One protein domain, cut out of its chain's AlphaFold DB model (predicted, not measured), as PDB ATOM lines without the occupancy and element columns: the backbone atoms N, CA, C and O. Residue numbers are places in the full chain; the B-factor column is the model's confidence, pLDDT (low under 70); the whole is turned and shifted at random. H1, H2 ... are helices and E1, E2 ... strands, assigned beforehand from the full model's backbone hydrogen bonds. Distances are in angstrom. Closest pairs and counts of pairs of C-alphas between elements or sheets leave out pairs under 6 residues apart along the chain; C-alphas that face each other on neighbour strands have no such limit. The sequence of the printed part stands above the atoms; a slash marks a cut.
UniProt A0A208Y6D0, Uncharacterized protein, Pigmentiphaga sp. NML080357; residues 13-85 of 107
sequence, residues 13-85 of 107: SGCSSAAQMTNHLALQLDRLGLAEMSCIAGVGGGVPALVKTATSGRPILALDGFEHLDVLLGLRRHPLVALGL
ATOM      1  N   SER A  13     -18.484 -32.622  -0.335       66.19
ATOM      2  CA  SER A  13     -17.747 -33.730  -0.968       66.19
ATOM      3  C   SER A  13     -18.174 -33.985  -2.423       66.19
ATOM      4  O   SER A  13     -18.311 -35.134  -2.842       66.19
ATOM      5  N   GLY A  14     -18.458 -32.927  -3.183       67.38
ATOM      6  CA  GLY A  14     -18.874 -33.027  -4.586       67.38
ATOM      7  C   GLY A  14     -17.828 -33.689  -5.502       67.38
ATOM      8  O   GLY A  14     -16.669 -33.871  -5.136       67.38
ATOM      9  N   CYS A  15     -18.226 -34.023  -6.733       69.12
ATOM     10  CA  CYS A  15     -17.366 -34.743  -7.686       69.12
ATOM     11  C   CYS A  15     -16.351 -33.855  -8.435       69.12
ATOM     12  O   CYS A  15     -15.470 -34.383  -9.115       69.12
ATOM     13  N   SER A  16     -16.458 -32.525  -8.351       74.62
ATOM     14  CA  SER A  16     -15.558 -31.613  -9.069       74.62
ATOM     15  C   SER A  16     -14.139 -31.633  -8.488       74.62
ATOM     16  O   SER A  16     -13.933 -31.960  -7.321       74.62
ATOM     17  N   SER A  17     -13.144 -31.238  -9.286       77.94
ATOM     18  CA  SER A  17     -11.757 -31.086  -8.814       77.94
ATOM     19  C   SER A  17     -11.649 -30.101  -7.643       77.94
ATOM     20  O   SER A  17     -10.903 -30.346  -6.695       77.94
ATOM     21  N   ALA A  18     -12.438 -29.023  -7.673       74.94
ATOM     22  CA  ALA A  18     -12.550 -28.056  -6.585       74.94
ATOM     23  C   ALA A  18     -13.095 -28.692  -5.301       74.94
ATOM     24  O   ALA A  18     -12.501 -28.524  -4.240       74.94
ATOM     25  N   ALA A  19     -14.167 -29.480  -5.404       75.19
ATOM     26  CA  ALA A  19     -14.766 -30.166  -4.264       75.19
ATOM     27  C   ALA A  19     -13.854 -31.264  -3.680       75.19
ATOM     28  O   ALA A  19     -13.749 -31.425  -2.465       75.19
ATOM     29  N   GLN A  20     -13.123 -31.988  -4.531       82.81
ATOM     30  CA  GLN A  20     -12.119 -32.952  -4.074       82.81
ATOM     31  C   GLN A  20     -10.980 -32.253  -3.316       82.81
ATOM     32  O   GLN A  20     -10.540 -32.745  -2.275       82.81
ATOM     33  N   MET A  21     -10.538 -31.083  -3.791       83.25
ATOM     34  CA  MET A  21      -9.508 -30.287  -3.122       83.25
ATOM     35  C   MET A  21      -9.993 -29.703  -1.788       83.25
ATOM     36  O   MET A  21      -9.268 -29.799  -0.798       83.25
ATOM     37  N   THR A  22     -11.203 -29.138  -1.720       82.19
ATOM     38  CA  THR A  22     -11.759 -28.612  -0.460       82.19
ATOM     39  C   THR A  22     -11.952 -29.715   0.573       82.19
ATOM     40  O   THR A  22     -11.570 -29.531   1.727       82.19
ATOM     41  N   ASN A  23     -12.454 -30.882   0.163       85.50
ATOM     42  CA  ASN A  23     -12.557 -32.048   1.036       85.50
ATOM     43  C   ASN A  23     -11.177 -32.525   1.516       85.50
ATOM     44  O   ASN A  23     -10.996 -32.809   2.700       85.50
ATOM     45  N   HIS A  24     -10.180 -32.565   0.627       87.69
ATOM     46  CA  HIS A  24      -8.816 -32.922   1.010       87.69
ATOM     47  C   HIS A  24      -8.250 -31.948   2.055       87.69
ATOM     48  O   HIS A  24      -7.714 -32.390   3.068       87.69
ATOM     49  N   LEU A  25      -8.411 -30.635   1.864       86.06
ATOM     50  CA  LEU A  25      -7.974 -29.629   2.836       86.06
ATOM     51  C   LEU A  25      -8.698 -29.766   4.178       86.06
ATOM     52  O   LEU A  25      -8.051 -29.726   5.222       86.06
ATOM     53  N   ALA A  26     -10.013 -29.980   4.160       87.56
ATOM     54  CA  ALA A  26     -10.802 -30.189   5.367       87.56
ATOM     55  C   ALA A  26     -10.303 -31.410   6.166       87.56
ATOM     56  O   ALA A  26     -10.125 -31.323   7.378       87.56
ATOM     57  N   LEU A  27      -9.996 -32.522   5.483       90.00
ATOM     58  CA  LEU A  27      -9.424 -33.719   6.110       90.00
ATOM     59  C   LEU A  27      -8.025 -33.471   6.681       90.00
ATOM     60  O   LEU A  27      -7.687 -34.018   7.726       90.00
ATOM     61  N   GLN A  28      -7.190 -32.676   6.008       91.56
ATOM     62  CA  GLN A  28      -5.866 -32.327   6.531       91.56
ATOM     63  C   GLN A  28      -5.982 -31.475   7.799       91.56
ATOM     64  O   GLN A  28      -5.278 -31.741   8.768       91.56
ATOM     65  N   LEU A  29      -6.896 -30.499   7.830       88.38
ATOM     66  CA  LEU A  29      -7.148 -29.684   9.024       88.38
ATOM     67  C   LEU A  29      -7.610 -30.531  10.214       88.38
ATOM     68  O   LEU A  29      -7.135 -30.312  11.328       88.38
ATOM     69  N   ASP A  30      -8.483 -31.507   9.960       91.12
ATOM     70  CA  ASP A  30      -8.957 -32.463  10.963       91.12
ATOM     71  C   ASP A  30      -7.823 -33.339  11.510       91.12
ATOM     72  O   ASP A  30      -7.583 -33.389  12.716       91.12
ATOM     73  N   ARG A  31      -7.023 -33.934  10.618       91.62
ATOM     74  CA  ARG A  31      -5.873 -34.778  10.991       91.62
ATOM     75  C   ARG A  31      -4.791 -34.023  11.755       91.62
ATOM     76  O   ARG A  31      -4.133 -34.607  12.612       91.62
ATOM     77  N   LEU A  32      -4.591 -32.746  11.437       90.38
ATOM     78  CA  LEU A  32      -3.653 -31.870  12.138       90.38
ATOM     79  C   LEU A  32      -4.222 -31.338  13.466       90.38
ATOM     80  O   LEU A  32      -3.504 -30.661  14.199       90.38
ATOM     81  N   GLY A  33      -5.494 -31.609  13.781       88.94
ATOM     82  CA  GLY A  33      -6.174 -31.104  14.977       88.94
ATOM     83  C   GLY A  33      -6.423 -29.592  14.960       88.94
ATOM     84  O   GLY A  33      -6.696 -29.002  16.007       88.94
ATOM     85  N   LEU A  34      -6.314 -28.951  13.791       87.62
ATOM     86  CA  LEU A  34      -6.515 -27.510  13.609       87.62
ATOM     87  C   LEU A  34      -7.997 -27.143  13.487       87.62
ATOM     88  O   LEU A  34      -8.378 -26.016  13.795       87.62
ATOM     89  N   ALA A  35      -8.823 -28.087  13.043       90.19
ATOM     90  CA  ALA A  35     -10.274 -28.002  13.026       90.19
ATOM     91  C   ALA A  35     -10.859 -29.393  13.307       90.19
ATOM     92  O   ALA A  35     -10.137 -30.378  13.251       90.19
ATOM     93  N   GLU A  36     -12.148 -29.476  13.605       90.75
ATOM     94  CA  GLU A  36     -12.883 -30.741  13.678       90.75
ATOM     95  C   GLU A  36     -13.845 -30.815  12.497       90.75
ATOM     96  O   GLU A  36     -14.695 -29.935  12.324       90.75
ATOM     97  N   MET A  37     -13.703 -31.840  11.665       89.94
ATOM     98  CA  MET A  37     -14.563 -32.012  10.504       89.94
ATOM     99  C   MET A  37     -15.965 -32.461  10.921       89.94
ATOM    100  O   MET A  37     -16.143 -33.393  11.703       89.94
ATOM    101  N   SER A  38     -16.987 -31.833  10.338       87.50
ATOM    102  CA  SER A  38     -18.382 -32.225  10.525       87.50
ATOM    103  C   SER A  38     -19.147 -32.263   9.198       87.50
ATOM    104  O   SER A  38     -18.773 -31.634   8.208       87.50
ATOM    105  N   CYS A  39     -20.226 -33.049   9.152       83.12
ATOM    106  CA  CYS A  39     -20.969 -33.322   7.923       83.12
ATOM    107  C   CYS A  39     -22.103 -32.312   7.713       83.12
ATOM    108  O   CYS A  39     -23.118 -32.353   8.412       83.12
ATOM    109  N   ILE A  40     -21.964 -31.449   6.700       78.75
ATOM    110  CA  ILE A  40     -22.970 -30.426   6.373       78.75
ATOM    111  C   ILE A  40     -24.291 -31.039   5.892       78.75
ATOM    112  O   ILE A  40     -25.362 -30.563   6.259       78.75
ATOM    113  N   ALA A  41     -24.228 -32.148   5.148       78.19
ATOM    114  CA  ALA A  41     -25.417 -32.868   4.695       78.19
ATOM    115  C   ALA A  41     -26.208 -33.448   5.875       78.19
ATOM    116  O   ALA A  41     -27.433 -33.386   5.893       78.19
ATOM    117  N   GLY A  42     -25.517 -33.956   6.899       80.06
ATOM    118  CA  GLY A  42     -26.167 -34.451   8.109       80.06
ATOM    119  C   GLY A  42     -26.772 -33.338   8.972       80.06
ATOM    120  O   GLY A  42     -27.801 -33.560   9.606       80.06
ATOM    121  N   VAL A  43     -26.200 -32.128   8.952       83.00
ATOM    122  CA  VAL A  43     -26.829 -30.937   9.554       83.00
ATOM    123  C   VAL A  43     -28.100 -30.553   8.788       83.00
ATOM    124  O   VAL A  43     -29.150 -30.408   9.408       83.00
ATOM    125  N   GLY A  44     -28.038 -30.459   7.453       74.69
ATOM    126  CA  GLY A  44     -29.202 -30.158   6.605       74.69
ATOM    127  C   GLY A  44     -30.306 -31.222   6.675       74.69
ATOM    128  O   GLY A  44     -31.485 -30.893   6.605       74.69
ATOM    129  N   GLY A  45     -29.932 -32.485   6.894       79.25
ATOM    130  CA  GLY A  45     -30.850 -33.598   7.149       79.25
ATOM    131  C   GLY A  45     -31.376 -33.684   8.587       79.25
ATOM    132  O   GLY A  45     -32.110 -34.616   8.903       79.25
ATOM    133  N   GLY A  46     -31.002 -32.755   9.475       80.50
ATOM    134  CA  GLY A  46     -31.528 -32.684  10.840       80.50
ATOM    135  C   GLY A  46     -30.998 -33.750  11.806       80.50
ATOM    136  O   GLY A  46     -31.639 -34.020  12.820       80.50
ATOM    137  N   VAL A  47     -29.840 -34.365  11.536       87.25
ATOM    138  CA  VAL A  47     -29.254 -35.387  12.421       87.25
ATOM    139  C   VAL A  47     -28.932 -34.761  13.791       87.25
ATOM    140  O   VAL A  47     -28.063 -33.885  13.857       87.25
ATOM    141  N   PRO A  48     -29.547 -35.211  14.908       85.06
ATOM    142  CA  PRO A  48     -29.509 -34.480  16.181       85.06
ATOM    143  C   PRO A  48     -28.104 -34.183  16.717       85.06
ATOM    144  O   PRO A  48     -27.831 -33.080  17.188       85.06
ATOM    145  N   ALA A  49     -27.185 -35.149  16.614       87.25
ATOM    146  CA  ALA A  49     -25.803 -34.982  17.064       87.25
ATOM    147  C   ALA A  49     -25.037 -33.933  16.237       87.25
ATOM    148  O   ALA A  49     -24.264 -33.144  16.785       87.25
ATOM    149  N   LEU A  50     -25.280 -33.891  14.925       85.50
ATOM    150  CA  LEU A  50     -24.618 -32.961  14.015       85.50
ATOM    151  C   LEU A  50     -25.201 -31.555  14.142       85.50
ATOM    152  O   LEU A  50     -24.439 -30.595  14.206       85.50
ATOM    153  N   VAL A  51     -26.524 -31.432  14.290       84.06
ATOM    154  CA  VAL A  51     -27.184 -30.148  14.574       84.06
ATOM    155  C   VAL A  51     -26.688 -29.568  15.897       84.06
ATOM    156  O   VAL A  51     -26.311 -28.403  15.942       84.06
ATOM    157  N   LYS A  52     -26.601 -30.379  16.960       86.50
ATOM    158  CA  LYS A  52     -26.050 -29.948  18.256       86.50
ATOM    159  C   LYS A  52     -24.604 -29.456  18.140       86.50
ATOM    160  O   LYS A  52     -24.217 -28.502  18.806       86.50
ATOM    161  N   THR A  53     -23.803 -30.115  17.307       86.25
ATOM    162  CA  THR A  53     -22.411 -29.719  17.069       86.25
ATOM    163  C   THR A  53     -22.351 -28.399  16.302       86.25
ATOM    164  O   THR A  53     -21.653 -27.482  16.727       86.25
ATOM    165  N   ALA A  54     -23.149 -28.254  15.243       82.94
ATOM    166  CA  ALA A  54     -23.237 -27.032  14.445       82.94
ATOM    167  C   ALA A  54     -23.719 -25.810  15.249       82.94
ATOM    168  O   ALA A  54     -23.310 -24.689  14.965       82.94
ATOM    169  N   THR A  55     -24.550 -26.019  16.275       82.75
ATOM    170  CA  THR A  55     -25.076 -24.955  17.151       82.75
ATOM    171  C   THR A  55     -24.292 -24.778  18.454       82.75
ATOM    172  O   THR A  55     -24.709 -24.032  19.338       82.75
ATOM    173  N   SER A  56     -23.130 -25.424  18.584       83.62
ATOM    174  CA  SER A  56     -22.294 -25.375  19.794       83.62
ATOM    175  C   SER A  56     -21.669 -24.005  20.089       83.62
ATOM    176  O   SER A  56     -21.077 -23.822  21.151       83.62
ATOM    177  N   GLY A  57     -21.765 -23.044  19.163       81.44
ATOM    178  CA  GLY A  57     -21.133 -21.729  19.287       81.44
ATOM    179  C   GLY A  57     -19.660 -21.691  18.880       81.44
ATOM    180  O   GLY A  57     -19.040 -20.630  18.939       81.44
ATOM    181  N   ARG A  58     -19.096 -22.824  18.449       83.50
ATOM    182  CA  ARG A  58     -17.723 -22.906  17.943       83.50
ATOM    183  C   ARG A  58     -17.581 -22.119  16.634       83.50
ATOM    184  O   ARG A  58     -18.546 -22.040  15.873       83.50
ATOM    185  N   PRO A  59     -16.394 -21.561  16.334       82.75
ATOM    186  CA  PRO A  59     -16.142 -20.961  15.032       82.75
ATOM    187  C   PRO A  59     -16.316 -21.990  13.921       82.75
ATOM    188  O   PRO A  59     -15.924 -23.146  14.083       82.75
ATOM    189  N   ILE A  60     -16.891 -21.570  12.800       83.00
ATOM    190  CA  ILE A  60     -17.194 -22.454  11.677       83.00
ATOM    191  C   ILE A  60     -16.380 -22.028  10.456       83.00
ATOM    192  O   ILE A  60     -16.433 -20.876  10.030       83.00
ATOM    193  N   LEU A  61     -15.649 -22.975   9.877       83.19
ATOM    194  CA  LEU A  61     -14.951 -22.869   8.607       83.19
ATOM    195  C   LEU A  61     -15.730 -23.648   7.540       83.19
ATOM    196  O   LEU A  61     -15.808 -24.873   7.574       83.19
ATOM    197  N   ALA A  62     -16.299 -22.934   6.581       80.38
ATOM    198  CA  ALA A  62     -16.971 -23.518   5.428       80.38
ATOM    199  C   ALA A  62     -16.009 -23.576   4.239       80.38
ATOM    200  O   ALA A  62     -15.565 -22.530   3.775       80.38
ATOM    201  N   LEU A  63     -15.693 -24.770   3.739       77.25
ATOM    202  CA  LEU A  63     -14.883 -24.973   2.541       77.25
ATOM    203  C   LEU A  63     -15.786 -25.454   1.405       77.25
ATOM    204  O   LEU A  63     -16.203 -26.614   1.392       77.25
ATOM    205  N   ASP A  64     -16.081 -24.581   0.446       71.25
ATOM    206  CA  ASP A  64     -16.908 -24.939  -0.709       71.25
ATOM    207  C   ASP A  64     -16.129 -24.803  -2.021       71.25
ATOM    208  O   ASP A  64     -15.362 -23.861  -2.231       71.25
ATOM    209  N   GLY A  65     -16.289 -25.807  -2.881       59.00
ATOM    210  CA  GLY A  65     -15.744 -25.833  -4.237       59.00
ATOM    211  C   GLY A  65     -16.751 -25.340  -5.280       59.00
ATOM    212  O   GLY A  65     -16.483 -25.468  -6.474       59.00
ATOM    213  N   PHE A  66     -17.927 -24.864  -4.849       57.16
ATOM    214  CA  PHE A  66     -18.986 -24.336  -5.706       57.16
ATOM    215  C   PHE A  66     -19.881 -23.311  -4.970       57.16
ATOM    216  O   PHE A  66     -19.656 -22.996  -3.807       57.16
ATOM    217  N   GLU A  67     -20.880 -22.761  -5.663       52.16
ATOM    218  CA  GLU A  67     -21.717 -21.618  -5.239       52.16
ATOM    219  C   GLU A  67     -22.692 -21.876  -4.063       52.16
ATOM    220  O   GLU A  67     -23.337 -20.939  -3.605       52.16
ATOM    221  N   HIS A  68     -22.792 -23.098  -3.524       50.97
ATOM    222  CA  HIS A  68     -23.825 -23.483  -2.543       50.97
ATOM    223  C   HIS A  68     -23.412 -23.294  -1.069       50.97
ATOM    224  O   HIS A  68     -23.743 -24.100  -0.191       50.97
ATOM    225  N   LEU A  69     -22.792 -22.152  -0.762       53.62
ATOM    226  CA  LEU A  69     -22.518 -21.711   0.613       53.62
ATOM    227  C   LEU A  69     -23.809 -21.471   1.439       53.62
ATOM    228  O   LEU A  69     -23.757 -21.288   2.660       53.62
ATOM    229  N   ASP A  70     -24.976 -21.498   0.796       51.09
ATOM    230  CA  ASP A  70     -26.283 -21.146   1.361       51.09
ATOM    231  C   ASP A  70     -26.700 -21.987   2.578       51.09
ATOM    232  O   ASP A  70     -27.344 -21.474   3.494       51.09
ATOM    233  N   VAL A  71     -26.289 -23.259   2.659       53.12
ATOM    234  CA  VAL A  71     -26.636 -24.131   3.803       53.12
ATOM    235  C   VAL A  71     -25.948 -23.665   5.090       53.12
ATOM    236  O   VAL A  71     -26.523 -23.721   6.176       53.12
ATOM    237  N   LEU A  72     -24.728 -23.144   4.970       55.38
ATOM    238  CA  LEU A  72     -23.954 -22.597   6.084       55.38
ATOM    239  C   LEU A  72     -24.425 -21.189   6.477       55.38
ATOM    240  O   LEU A  72     -24.392 -20.834   7.654       55.38
ATOM    241  N   LEU A  73     -24.967 -20.427   5.524       53.06
ATOM    242  CA  LEU A  73     -25.621 -19.137   5.766       53.06
ATOM    243  C   LEU A  73     -26.902 -19.246   6.608       53.06
ATOM    244  O   LEU A  73     -27.305 -18.247   7.195       53.06
ATOM    245  N   GLY A  74     -27.511 -20.428   6.754       53.91
ATOM    246  CA  GLY A  74     -28.591 -20.659   7.723       53.91
ATOM    247  C   GLY A  74     -28.148 -20.522   9.191       53.91
ATOM    248  O   GLY A  74     -28.964 -20.233  10.065       53.91
ATOM    249  N   LEU A  75     -26.845 -20.644   9.471       55.50
ATOM    250  CA  LEU A  75     -26.251 -20.579  10.811       55.50
ATOM    251  C   LEU A  75     -25.806 -19.149  11.194       55.50
ATOM    252  O   LEU A  75     -24.779 -18.978  11.852       55.50
ATOM    253  N   ARG A  76     -26.586 -18.111  10.827       52.28
ATOM    254  CA  ARG A  76     -26.283 -16.655  10.982       52.28
ATOM    255  C   ARG A  76     -25.923 -16.172  12.401       52.28
ATOM    256  O   ARG A  76     -25.710 -14.981  12.594       52.28
ATOM    257  N   ARG A  77     -25.893 -17.051  13.405       53.50
ATOM    258  CA  ARG A  77     -25.638 -16.719  14.818       53.50
ATOM    259  C   ARG A  77     -24.220 -17.069  15.289       53.50
ATOM    260  O   ARG A  77     -23.938 -16.910  16.474       53.50
ATOM    261  N   HIS A  78     -23.333 -17.531  14.401       58.69
ATOM    262  CA  HIS A  78     -21.986 -17.981  14.767       58.69
ATOM    263  C   HIS A  78     -20.887 -17.335  13.908       58.69
ATOM    264  O   HIS A  78     -21.138 -16.996  12.750       58.69
ATOM    265  N   PRO A  79     -19.666 -17.150  14.454       54.19
ATOM    266  CA  PRO A  79     -18.539 -16.628  13.691       54.19
ATOM    267  C   PRO A  79     -18.164 -17.623  12.587       54.19
ATOM    268  O   PRO A  79     -17.614 -18.692  12.855       54.19
ATOM    269  N   LEU A  80     -18.498 -17.260  11.349       59.91
ATOM    270  CA  LEU A  80     -18.340 -18.094  10.165       59.91
ATOM    271  C   LEU A  80     -17.296 -17.492   9.229       59.91
ATOM    272  O   LEU A  80     -17.399 -16.337   8.824       59.91
ATOM    273  N   VAL A  81     -16.307 -18.296   8.858       61.56
ATOM    274  CA  VAL A  81     -15.350 -17.987   7.799       61.56
ATOM    275  C   VAL A  81     -15.655 -18.923   6.639       61.56
ATOM    276  O   VAL A  81     -15.543 -20.137   6.777       61.56
ATOM    277  N   ALA A  82     -16.058 -18.372   5.497       59.91
ATOM    278  CA  ALA A  82     -16.253 -19.151   4.282       59.91
ATOM    279  C   ALA A  82     -15.055 -18.995   3.349       59.91
ATOM    280  O   ALA A  82     -14.575 -17.886   3.121       59.91
ATOM    281  N   LEU A  83     -14.586 -20.104   2.794       59.06
ATOM    282  CA  LEU A  83     -13.560 -20.141   1.770       59.06
ATOM    283  C   LEU A  83     -14.139 -20.816   0.527       59.06
ATOM    284  O   LEU A  83     -14.453 -22.005   0.557       59.06
ATOM    285  N   GLY A  84     -14.261 -20.048  -0.556       57.88
ATOM    286  CA  GLY A  84     -14.612 -20.568  -1.873       57.88
ATOM    287  C   GLY A  84     -13.349 -20.873  -2.675       57.88
ATOM    288  O   GLY A  84     -12.520 -19.984  -2.882       57.88
ATOM    289  N   LEU A  85     -13.191 -22.114  -3.133       52.69
ATOM    290  CA  LEU A  85     -12.149 -22.486  -4.092       52.69
ATOM    291  C   LEU A  85     -12.783 -22.694  -5.469       52.69
ATOM    292  O   LEU A  85     -13.364 -23.741  -5.724       52.69
TER     293      LEU A  85
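This is residues 13 to 85 of the 107 residues of an uncharacterized protein of Pigmentiphaga sp. NML080357 (UniProt A0A208Y6D0). A ribbon of two parallel strands, E2 and E3, has the long helix H1 packed on it by residues 17 to 26, mostly at E2. Away from H1, the short helices H2 and H3 pack together, and strand E1 bridges from H1 to them; H4 lies in the crossover between E2 and E3. The 73 printed residues include four named helices and three named strands in the order H1 E1 H2 H3 E2 H4 E3, a mixed class. The whole is compact, with a radius of gyration of the C-alphas of 11.8 A and spans of 30 by 27 by 21 A.

Start at E2, residues 60 to 64, and E3, residues 80 to 85: they are parallel at 18 degrees, with N 62 and O 81 within hydrogen-bond range at 2.9 A. With H4, residues 70 to 73, they form a strand-helix-strand unit, parallel neighbour strands joined through a helix, with a right-handed crossover. Look next at H1, residues 17 to 31: its closest C-alphas to E2 are Thr 22 and Leu 63, 5.7 A. E1, residues 36 to 38, pairs with no named strand. H2, residues 40 to 44, and H3, residues 48 to 54, touch, their closest C-alphas being Val 43 and Val 51, 5.1 A. H1 and H3 are apart. Every O i to N i+4 pair is within hydrogen-bond range in H1, H2 and H3; H4 is too short for one.

Find C-alpha 17 at (-11.757, -31.086, -8.814); H1 runs 21.0 A from there. E2 measures 12.6 A, and E3 runs 16.2 A to C-alpha 85 at (-12.149, -22.486, -4.092).

The C-alphas of Ser 17 and Gly 57, the two farthest apart, are 31.1 A apart. The printed part has no cut and no long link. Look for pLDDT under 70 at residues 13 to 15 and 65 to 85.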